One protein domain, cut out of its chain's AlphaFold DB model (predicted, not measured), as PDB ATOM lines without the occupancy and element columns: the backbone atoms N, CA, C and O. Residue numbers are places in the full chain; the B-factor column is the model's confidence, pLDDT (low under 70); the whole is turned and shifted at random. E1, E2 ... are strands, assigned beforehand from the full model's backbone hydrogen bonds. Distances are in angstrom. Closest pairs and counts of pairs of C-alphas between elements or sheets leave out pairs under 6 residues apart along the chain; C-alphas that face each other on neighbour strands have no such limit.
ATOM      1  N   GLN A 602      -0.015   9.686  30.669       59.09
ATOM      2  CA  GLN A 602      -0.565   8.424  30.164       59.09
ATOM      3  C   GLN A 602      -0.755   7.461  31.342       59.09
ATOM      4  O   GLN A 602       0.131   7.349  32.180       59.09
ATOM      5  N   THR A 603      -1.892   6.768  31.437       60.47
ATOM      6  CA  THR A 603      -2.105   5.760  32.492       60.47
ATOM      7  C   THR A 603      -1.157   4.569  32.304       60.47
ATOM      8  O   THR A 603      -1.086   4.080  31.176       60.47
ATOM      9  N   PRO A 604      -0.471   4.093  33.361       70.38
ATOM     10  CA  PRO A 604       0.428   2.939  33.273       70.38
ATOM     11  C   PRO A 604      -0.318   1.619  33.038       70.38
ATOM     12  O   PRO A 604      -1.510   1.522  33.345       70.38
ATOM     13  N   GLU A 605       0.385   0.606  32.525       68.50
ATOM     14  CA  GLU A 605      -0.168  -0.725  32.221       68.50
ATOM     15  C   GLU A 605       0.225  -1.793  33.264       68.50
ATOM     16  O   GLU A 605      -0.539  -2.728  33.510       68.50
ATOM     17  N   LEU A 606       1.392  -1.642  33.905       71.88
ATOM     18  CA  LEU A 606       1.984  -2.562  34.886       71.88
ATOM     19  C   LEU A 606       2.102  -1.940  36.285       71.88
ATOM     20  O   LEU A 606       1.954  -2.642  37.287       71.88
ATOM     21  N   GLY A 607       2.392  -0.640  36.370       75.31
ATOM     22  CA  GLY A 607       2.381   0.129  37.613       75.31
ATOM     23  C   GLY A 607       1.034   0.790  37.916       75.31
ATOM     24  O   GLY A 607       0.030   0.602  37.235       75.31
ATOM     25  N   SER A 608       1.024   1.626  38.950       77.88
ATOM     26  CA  SER A 608      -0.104   2.477  39.336       77.88
ATOM     27  C   SER A 608       0.366   3.926  39.464       77.88
ATOM     28  O   SER A 608       1.483   4.163  39.912       77.88
ATOM     29  N   TYR A 609      -0.445   4.906  39.063       81.81
ATOM     30  CA  TYR A 609      -0.078   6.324  39.153       81.81
ATOM     31  C   TYR A 609      -1.115   7.120  39.941       81.81
ATOM     32  O   TYR A 609      -2.270   7.225  39.528       81.81
ATOM     33  N   ASP A 610      -0.680   7.708  41.053       79.81
ATOM     34  CA  ASP A 610      -1.418   8.746  41.762       79.81
ATOM     35  C   ASP A 610      -1.046  10.123  41.191       79.81
ATOM     36  O   ASP A 610       0.097  10.573  41.304       79.81
ATOM     37  N   ALA A 611      -2.024  10.799  40.590       68.50
ATOM     38  CA  ALA A 611      -1.852  12.120  39.998       68.50
ATOM     39  C   ALA A 611      -1.774  13.257  41.035       68.50
ATOM     40  O   ALA A 611      -1.156  14.283  40.741       68.50
ATOM     41  N   ASP A 612      -2.345  13.084  42.234       71.38
ATOM     42  CA  ASP A 612      -2.396  14.135  43.260       71.38
ATOM     43  C   ASP A 612      -1.044  14.270  43.976       71.38
ATOM     44  O   ASP A 612      -0.531  15.380  44.132       71.38
ATOM     45  N   THR A 613      -0.402  13.151  44.340       73.06
ATOM     46  CA  THR A 613       0.989  13.156  44.849       73.06
ATOM     47  C   THR A 613       2.052  13.071  43.747       73.06
ATOM     48  O   THR A 613       3.248  13.154  44.036       73.06
ATOM     49  N   ARG A 614       1.633  12.903  42.483       78.12
ATOM     50  CA  ARG A 614       2.486  12.557  41.330       78.12
ATOM     51  C   ARG A 614       3.390  11.355  41.613       78.12
ATOM     52  O   ARG A 614       4.585  11.412  41.327       78.12
ATOM     53  N   THR A 615       2.835  10.283  42.172       81.00
ATOM     54  CA  THR A 615       3.594   9.079  42.533       81.00
ATOM     55  C   THR A 615       3.227   7.907  41.634       81.00
ATOM     56  O   THR A 615       2.132   7.359  41.728       81.00
ATOM     57  N   TYR A 616       4.165   7.495  40.783       83.31
ATOM     58  CA  TYR A 616       4.124   6.195  40.121       83.31
ATOM     59  C   TYR A 616       4.628   5.133  41.103       83.31
ATOM     60  O   TYR A 616       5.741   5.251  41.609       83.31
ATOM     61  N   THR A 617       3.819   4.115  41.389       82.38
ATOM     62  CA  THR A 617       4.160   2.982  42.258       82.38
ATOM     63  C   THR A 617       4.074   1.677  41.473       82.38
ATOM     64  O   THR A 617       3.000   1.330  40.978       82.38
ATOM     65  N   TYR A 618       5.182   0.939  41.400       83.88
ATOM     66  CA  TYR A 618       5.225  -0.428  40.871       83.88
ATOM     67  C   TYR A 618       5.475  -1.429  42.005       83.88
ATOM     68  O   TYR A 618       6.300  -1.186  42.890       83.88
ATOM     69  N   GLU A 619       4.770  -2.560  41.974       77.38
ATOM     70  CA  GLU A 619       4.907  -3.648  42.946       77.38
ATOM     71  C   GLU A 619       5.219  -4.947  42.191       77.38
ATOM     72  O   GLU A 619       4.367  -5.493  41.491       77.38
ATOM     73  N   GLY A 620       6.459  -5.434  42.274       71.12
ATOM     74  CA  GLY A 620       6.895  -6.533  41.411       71.12
ATOM     75  C   GLY A 620       8.366  -6.918  41.532       71.12
ATOM     76  O   GLY A 620       9.106  -6.411  42.374       71.12
ATOM     77  N   HIS A 621       8.786  -7.862  40.686       70.94
ATOM     78  CA  HIS A 621      10.148  -8.418  40.680       70.94
ATOM     79  C   HIS A 621      10.942  -8.120  39.396       70.94
ATOM     80  O   HIS A 621      12.093  -8.545  39.282       70.94
ATOM     81  N   GLN A 622      10.337  -7.461  38.403       69.62
ATOM     82  CA  GLN A 622      11.037  -7.029  37.189       69.62
ATOM     83  C   GLN A 622      11.883  -5.775  37.486       69.62
ATOM     84  O   GLN A 622      11.547  -5.025  38.406       69.62
ATOM     85  N   PRO A 623      12.997  -5.550  36.766       66.19
ATOM     86  CA  PRO A 623      13.793  -4.339  36.938       66.19
ATOM     87  C   PRO A 623      13.008  -3.108  36.465       66.19
ATOM     88  O   PRO A 623      12.317  -3.172  35.449       66.19
ATOM     89  N   ILE A 624      13.151  -1.992  37.184       70.56
ATOM     90  CA  ILE A 624      12.699  -0.674  36.727       70.56
ATOM     91  C   ILE A 624      13.885   0.050  36.084       70.56
ATOM     92  O   ILE A 624      14.958   0.114  36.686       70.56
ATOM     93  N   GLY A 625      13.678   0.634  34.906       68.94
ATOM     94  CA  GLY A 625      14.539   1.673  34.340       68.94
ATOM     95  C   GLY A 625      13.846   3.036  34.392       68.94
ATOM     96  O   GLY A 625      12.619   3.122  34.402       68.94
ATOM     97  N   ILE A 626      14.618   4.124  34.434       78.62
ATOM     98  CA  ILE A 626      14.079   5.489  34.379       78.62
ATOM     99  C   ILE A 626      14.923   6.308  33.403       78.62
ATOM    100  O   ILE A 626      16.125   6.465  33.601       78.62
ATOM    101  N   VAL A 627      14.291   6.836  32.355       72.25
ATOM    102  CA  VAL A 627      14.939   7.615  31.292       72.25
ATOM    103  C   VAL A 627      14.404   9.045  31.325       72.25
ATOM    104  O   VAL A 627      13.228   9.297  31.054       72.25
ATOM    105  N   THR A 628      15.265   9.999  31.677       69.88
ATOM    106  CA  THR A 628      14.933  11.427  31.766       69.88
ATOM    107  C   THR A 628      15.338  12.169  30.493       69.88
ATOM    108  O   THR A 628      16.510  12.423  30.229       69.88
ATOM    109  N   GLY A 629      14.342  12.549  29.695       61.00
ATOM    110  CA  GLY A 629      14.508  13.430  28.546       61.00
ATOM    111  C   GLY A 629      14.421  14.917  28.908       61.00
ATOM    112  O   GLY A 629      14.273  15.324  30.066       61.00
ATOM    113  N   SER A 630      14.478  15.762  27.878       57.31
ATOM    114  CA  SER A 630      14.445  17.226  28.011       57.31
ATOM    115  C   SER A 630      13.090  17.785  28.471       57.31
ATOM    116  O   SER A 630      13.049  18.873  29.040       57.31
ATOM    117  N   GLN A 631      11.990  17.054  28.253       49.25
ATOM    118  CA  GLN A 631      10.634  17.439  28.690       49.25
ATOM    119  C   GLN A 631       9.825  16.290  29.319       49.25
ATOM    120  O   GLN A 631       8.749  16.528  29.870       49.25
ATOM    121  N   ASN A 632      10.327  15.056  29.263       73.44
ATOM    122  CA  ASN A 632       9.640  13.847  29.705       73.44
ATOM    123  C   ASN A 632      10.513  12.983  30.629       73.44
ATOM    124  O   ASN A 632      11.738  13.033  30.600       73.44
ATOM    125  N   ILE A 633       9.850  12.171  31.441       78.00
ATOM    126  CA  ILE A 633      10.396  11.113  32.285       78.00
ATOM    127  C   ILE A 633       9.674   9.847  31.837       78.00
ATOM    128  O   ILE A 633       8.446   9.793  31.914       78.00
ATOM    129  N   GLN A 634      10.412   8.862  31.338       82.06
ATOM    130  CA  GLN A 634       9.881   7.547  30.988       82.06
ATOM    131  C   GLN A 634      10.299   6.551  32.067       82.06
ATOM    132  O   GLN A 634      11.477   6.484  32.414       82.06
ATOM    133  N   VAL A 635       9.349   5.784  32.593       80.06
ATOM    134  CA  VAL A 635       9.617   4.659  33.492       80.06
ATOM    135  C   VAL A 635       9.427   3.378  32.692       80.06
ATOM    136  O   VAL A 635       8.374   3.176  32.080       80.06
ATOM    137  N   THR A 636      10.451   2.530  32.667       79.69
ATOM    138  CA  THR A 636      10.407   1.209  32.039       79.69
ATOM    139  C   THR A 636      10.306   0.128  33.103       79.69
ATOM    140  O   THR A 636      10.860   0.264  34.192       79.69
ATOM    141  N   VAL A 637       9.604  -0.952  32.784       77.56
ATOM    142  CA  VAL A 637       9.485  -2.152  33.612       77.56
ATOM    143  C   VAL A 637       9.848  -3.334  32.722       77.56
ATOM    144  O   VAL A 637       9.206  -3.566  31.694       77.56
ATOM    145  N   GLY A 638      10.933  -4.030  33.067       77.62
ATOM    146  CA  GLY A 638      11.599  -4.934  32.130       77.62
ATOM    147  C   GLY A 638      12.039  -4.188  30.864       77.62
ATOM    148  O   GLY A 638      12.533  -3.063  30.937       77.62
ATOM    149  N   ASP A 639      11.797  -4.802  29.707       70.25
ATOM    150  CA  ASP A 639      12.164  -4.269  28.385       70.25
ATOM    151  C   ASP A 639      11.106  -3.307  27.789       70.25
ATOM    152  O   ASP A 639      11.210  -2.892  26.634       70.25
ATOM    153  N   SER A 640      10.063  -2.958  28.552       62.75
ATOM    154  CA  SER A 640       8.900  -2.171  28.104       62.75
ATOM    155  C   SER A 640       8.778  -0.824  28.821       62.75
ATOM    156  O   SER A 640       8.934  -0.749  30.037       62.75
ATOM    157  N   VAL A 641       8.448   0.245  28.085       78.06
ATOM    158  CA  VAL A 641       8.074   1.547  28.668       78.06
ATOM    159  C   VAL A 641       6.652   1.445  29.218       78.06
ATOM    160  O   VAL A 641       5.727   1.213  28.448       78.06
ATOM    161  N   ASP A 642       6.481   1.637  30.526       76.38
ATOM    162  CA  ASP A 642       5.185   1.499  31.201       76.38
ATOM    163  C   ASP A 642       4.499   2.847  31.458       76.38
ATOM    164  O   ASP A 642       3.279   2.962  31.388       76.38
ATOM    165  N   PHE A 643       5.274   3.894  31.756       78.56
ATOM    166  CA  PHE A 643       4.718   5.184  32.161       78.56
ATOM    167  C   PHE A 643       5.522   6.365  31.622       78.56
ATOM    168  O   PHE A 643       6.751   6.313  31.547       78.56
ATOM    169  N   VAL A 644       4.830   7.456  31.278       77.75
ATOM    170  CA  VAL A 644       5.450   8.701  30.802       77.75
ATOM    171  C   VAL A 644       4.802   9.915  31.470       77.75
ATOM    172  O   VAL A 644       3.581  10.085  31.432       77.75
ATOM    173  N   ALA A 645       5.635  10.782  32.045       75.12
ATOM    174  CA  ALA A 645       5.241  12.031  32.698       75.12
ATOM    175  C   ALA A 645       6.143  13.201  32.281       75.12
ATOM    176  O   ALA A 645       7.266  12.997  31.834       75.12
ATOM    177  N   SER A 646       5.685  14.438  32.480       69.75
ATOM    178  CA  SER A 646       6.482  15.659  32.278       69.75
ATOM    179  C   SER A 646       6.665  16.449  33.578       69.75
ATOM    180  O   SER A 646       5.725  16.557  34.373       69.75
ATOM    181  N   GLY A 647       7.826  17.083  33.759       71.25
ATOM    182  CA  GLY A 647       8.115  17.955  34.900       71.25
ATOM    183  C   GLY A 647       8.756  17.211  36.067       71.25
ATOM    184  O   GLY A 647       9.976  17.066  36.103       71.25
ATOM    185  N   GLU A 648       7.946  16.765  37.027       74.75
ATOM    186  CA  GLU A 648       8.403  16.069  38.238       74.75
ATOM    187  C   GLU A 648       7.547  14.825  38.504       74.75
ATOM    188  O   GLU A 648       6.320  14.888  38.391       74.75
ATOM    189  N   LEU A 649       8.194  13.727  38.895       80.25
ATOM    190  CA  LEU A 649       7.584  12.430  39.181       80.25
ATOM    191  C   LEU A 649       8.236  11.810  40.422       80.25
ATOM    192  O   LEU A 649       9.459  11.705  40.489       80.25
ATOM    193  N   ASN A 650       7.436  11.350  41.379       77.75
ATOM    194  CA  ASN A 650       7.902  10.430  42.411       77.75
ATOM    195  C   ASN A 650       7.756   8.998  41.872       77.75
ATOM    196  O   ASN A 650       6.692   8.627  41.382       77.75
ATOM    197  N   VAL A 651       8.816   8.198  41.939       80.75
ATOM    198  CA  VAL A 651       8.834   6.783  41.554       80.75
ATOM    199  C   VAL A 651       9.049   5.960  42.815       80.75
ATOM    200  O   VAL A 651      10.093   6.052  43.459       80.75
ATOM    201  N   ARG A 652       8.041   5.173  43.181       76.00
ATOM    202  CA  ARG A 652       8.029   4.273  44.331       76.00
ATOM    203  C   ARG A 652       8.098   2.830  43.852       76.00
ATOM    204  O   ARG A 652       7.383   2.448  42.927       76.00
ATOM    205  N   PHE A 653       8.932   2.022  44.495       78.25
ATOM    206  CA  PHE A 653       9.085   0.614  44.151       78.25
ATOM    207  C   PHE A 653       8.921  -0.270  45.384       78.25
ATOM    208  O   PHE A 653       9.527  -0.027  46.426       78.25
ATOM    209  N   VAL A 654       8.096  -1.308  45.251       70.25
ATOM    210  CA  VAL A 654       7.846  -2.297  46.299       70.25
ATOM    211  C   VAL A 654       8.267  -3.673  45.787       70.25
ATOM    212  O   VAL A 654       7.595  -4.275  44.946       70.25
ATOM    213  N   ARG A 655       9.390  -4.190  46.296       67.25
ATOM    214  CA  ARG A 655       9.763  -5.599  46.102       67.25
ATOM    215  C   ARG A 655       9.118  -6.445  47.208       67.25
ATOM    216  O   ARG A 655       9.179  -6.040  48.371       67.25
ATOM    217  N   PRO A 656       8.560  -7.632  46.908       48.94
ATOM    218  CA  PRO A 656       8.060  -8.536  47.941       48.94
ATOM    219  C   PRO A 656       9.154  -8.883  48.964       48.94
ATOM    220  O   PRO A 656      10.163  -9.490  48.609       48.94
ATOM    221  N   GLY A 657       8.951  -8.500  50.229       47.91
ATOM    222  CA  GLY A 657       9.900  -8.745  51.325       47.91
ATOM    223  C   GLY A 657      10.926  -7.636  51.595       47.91
ATOM    224  O   GLY A 657      11.817  -7.852  52.408       47.91
ATOM    225  N   MET A 658      10.815  -6.460  50.965       49.62
ATOM    226  CA  MET A 658      11.639  -5.279  51.277       49.62
ATOM    227  C   MET A 658      10.776  -4.052  51.601       49.62
ATOM    228  O   MET A 658       9.600  -3.989  51.241       49.62
ATOM    229  N   LEU A 659      11.374  -3.059  52.266       47.41
ATOM    230  CA  LEU A 659      10.760  -1.744  52.461       47.41
ATOM    231  C   LEU A 659      10.602  -1.008  51.117       47.41
ATOM    232  O   LEU A 659      11.385  -1.193  50.188       47.41
ATOM    233  N   ALA A 660       9.563  -0.177  51.021       52.25
ATOM    234  CA  ALA A 660       9.195   0.520  49.792       52.25
ATOM    235  C   ALA A 660      10.020   1.803  49.585       52.25
ATOM    236  O   ALA A 660       9.707   2.848  50.162       52.25
ATOM    237  N   GLU A 661      11.039   1.737  48.733       59.62
ATOM    238  CA  GLU A 661      11.876   2.884  48.365       59.62
ATOM    239  C   GLU A 661      11.105   3.871  47.472       59.62
ATOM    240  O   GLU A 661      10.275   3.473  46.653       59.62
ATOM    241  N   THR A 662      11.355   5.177  47.633       68.31
ATOM    242  CA  THR A 662      10.730   6.239  46.822       68.31
ATOM    243  C   THR A 662      11.770   7.274  46.398       68.31
ATOM    244  O   THR A 662      12.423   7.885  47.241       68.31
ATOM    245  N   MET A 663      11.901   7.494  45.091       59.28
ATOM    246  CA  MET A 663      12.845   8.420  44.465       59.28
ATOM    247  C   MET A 663      12.086   9.542  43.749       59.28
ATOM    248  O   MET A 663      11.131   9.276  43.024       59.28
ATOM    249  N   ARG A 664      12.513  10.801  43.899       69.75
ATOM    250  CA  ARG A 664      11.954  11.931  43.138       69.75
ATOM    251  C   ARG A 664      12.820  12.227  41.917       69.75
ATOM    252  O   ARG A 664      14.023  12.428  42.042       69.75
ATOM    253  N   VAL A 665      12.187  12.273  40.752       69.62
ATOM    254  CA  VAL A 665      12.808  12.402  39.430       69.62
ATOM    255  C   VAL A 665      12.245  13.636  38.726       69.62
ATOM    256  O   VAL A 665      11.060  13.949  38.863       69.62
ATOM    257  N   THR A 666      13.072  14.348  37.961       68.12
ATOM    258  CA  THR A 666      12.657  15.540  37.206       68.12
ATOM    259  C   THR A 666      13.163  15.500  35.760       68.12
ATOM    260  O   THR A 666      14.266  15.031  35.486       68.12
ATOM    261  N   SER A 667      12.345  15.969  34.812       58.97
ATOM    262  CA  SER A 667      12.755  16.155  33.409       58.97
ATOM    263  C   SER A 667      13.609  17.418  33.258       58.97
ATOM    264  O   SER A 667      13.398  18.390  33.986       58.97
TER     265      SER A 667
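Overview. This is residues 602 to 667 of the 1134 residues of an uncharacterized protein of Pseudozyma antarctica (strain T-34) (UniProt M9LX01). The domain is a small sandwich of two sheets face to face, four strands E1, E2, E6 and E7 in one and three strands E3, E4 and E5 in the other, with the strands of the two sheets running nearly in line, 16 degrees apart. The chain builds a hairpin of the first sheet, makes the whole second sheet, then returns to finish the first with another hairpin, E6 and E7. The printed part has 66 residues, no named helix and seven named strands, E1 to E7 along the chain; the class is all strand. The larger sheet has the order E1, E2, E6, E7 and is mixed; the smaller, E3, E4, E5, is antiparallel. The whole is compact, with a radius of gyration of the C-alphas of 11.0 A and spans of 34 by 26 by 17 A.

Arrangement. E1, residues 608 to 610, and E2, residues 615 to 619, form an antiparallel hairpin, with N 608 and O 617 2.8 A apart, within hydrogen-bond range. E3, residues 624 to 628, E4, residues 633 to 637, and E5, residues 640 to 645, form a meander, each strand the antiparallel neighbour of the one before. Within hydrogen-bond range are N 627 and O 634, 2.8 A, and N 635 and O 643, 2.9 A. E6, residues 648 to 654, is the parallel neighbour of E2, at 21 degrees, with N 616 and O 650 at 2.8 A. E7, residues 661 to 666, forms an antiparallel hairpin with E6, with N 651 and O 663 at 2.8 A. Between the sheets, the closest C-alphas of E4 and E7 are those of Ile 633 and Thr 666, 7.0 A apart. E1 is apart from E3, E4 and E5. E5 and E6 meet only through their link.

Along the chain. E1 begins at C-alpha 608, (-0.104, 2.477, 39.336), and is 6.8 A long. E2 is 12.8 A, E3 13.3 A, E4 13.4 A and E5 15.4 A long. E6, the longest strand, runs 20.1 A from C-alpha 648, (8.403, 16.069, 38.238). E7 is 16.9 A long and ends at C-alpha 666, (12.657, 15.540, 37.206).

Size, cuts and confidence. The two C-alphas farthest apart are those of Ser 630 and Gly 657, 35.2 A. The printed part has no cut. The link E6 to E7 is short, the other links are tight, and there is no long one. The mean pLDDT of the printed part is 70.7; 26 residues are under 70, among them residues 628 to 631 and 655 to 667.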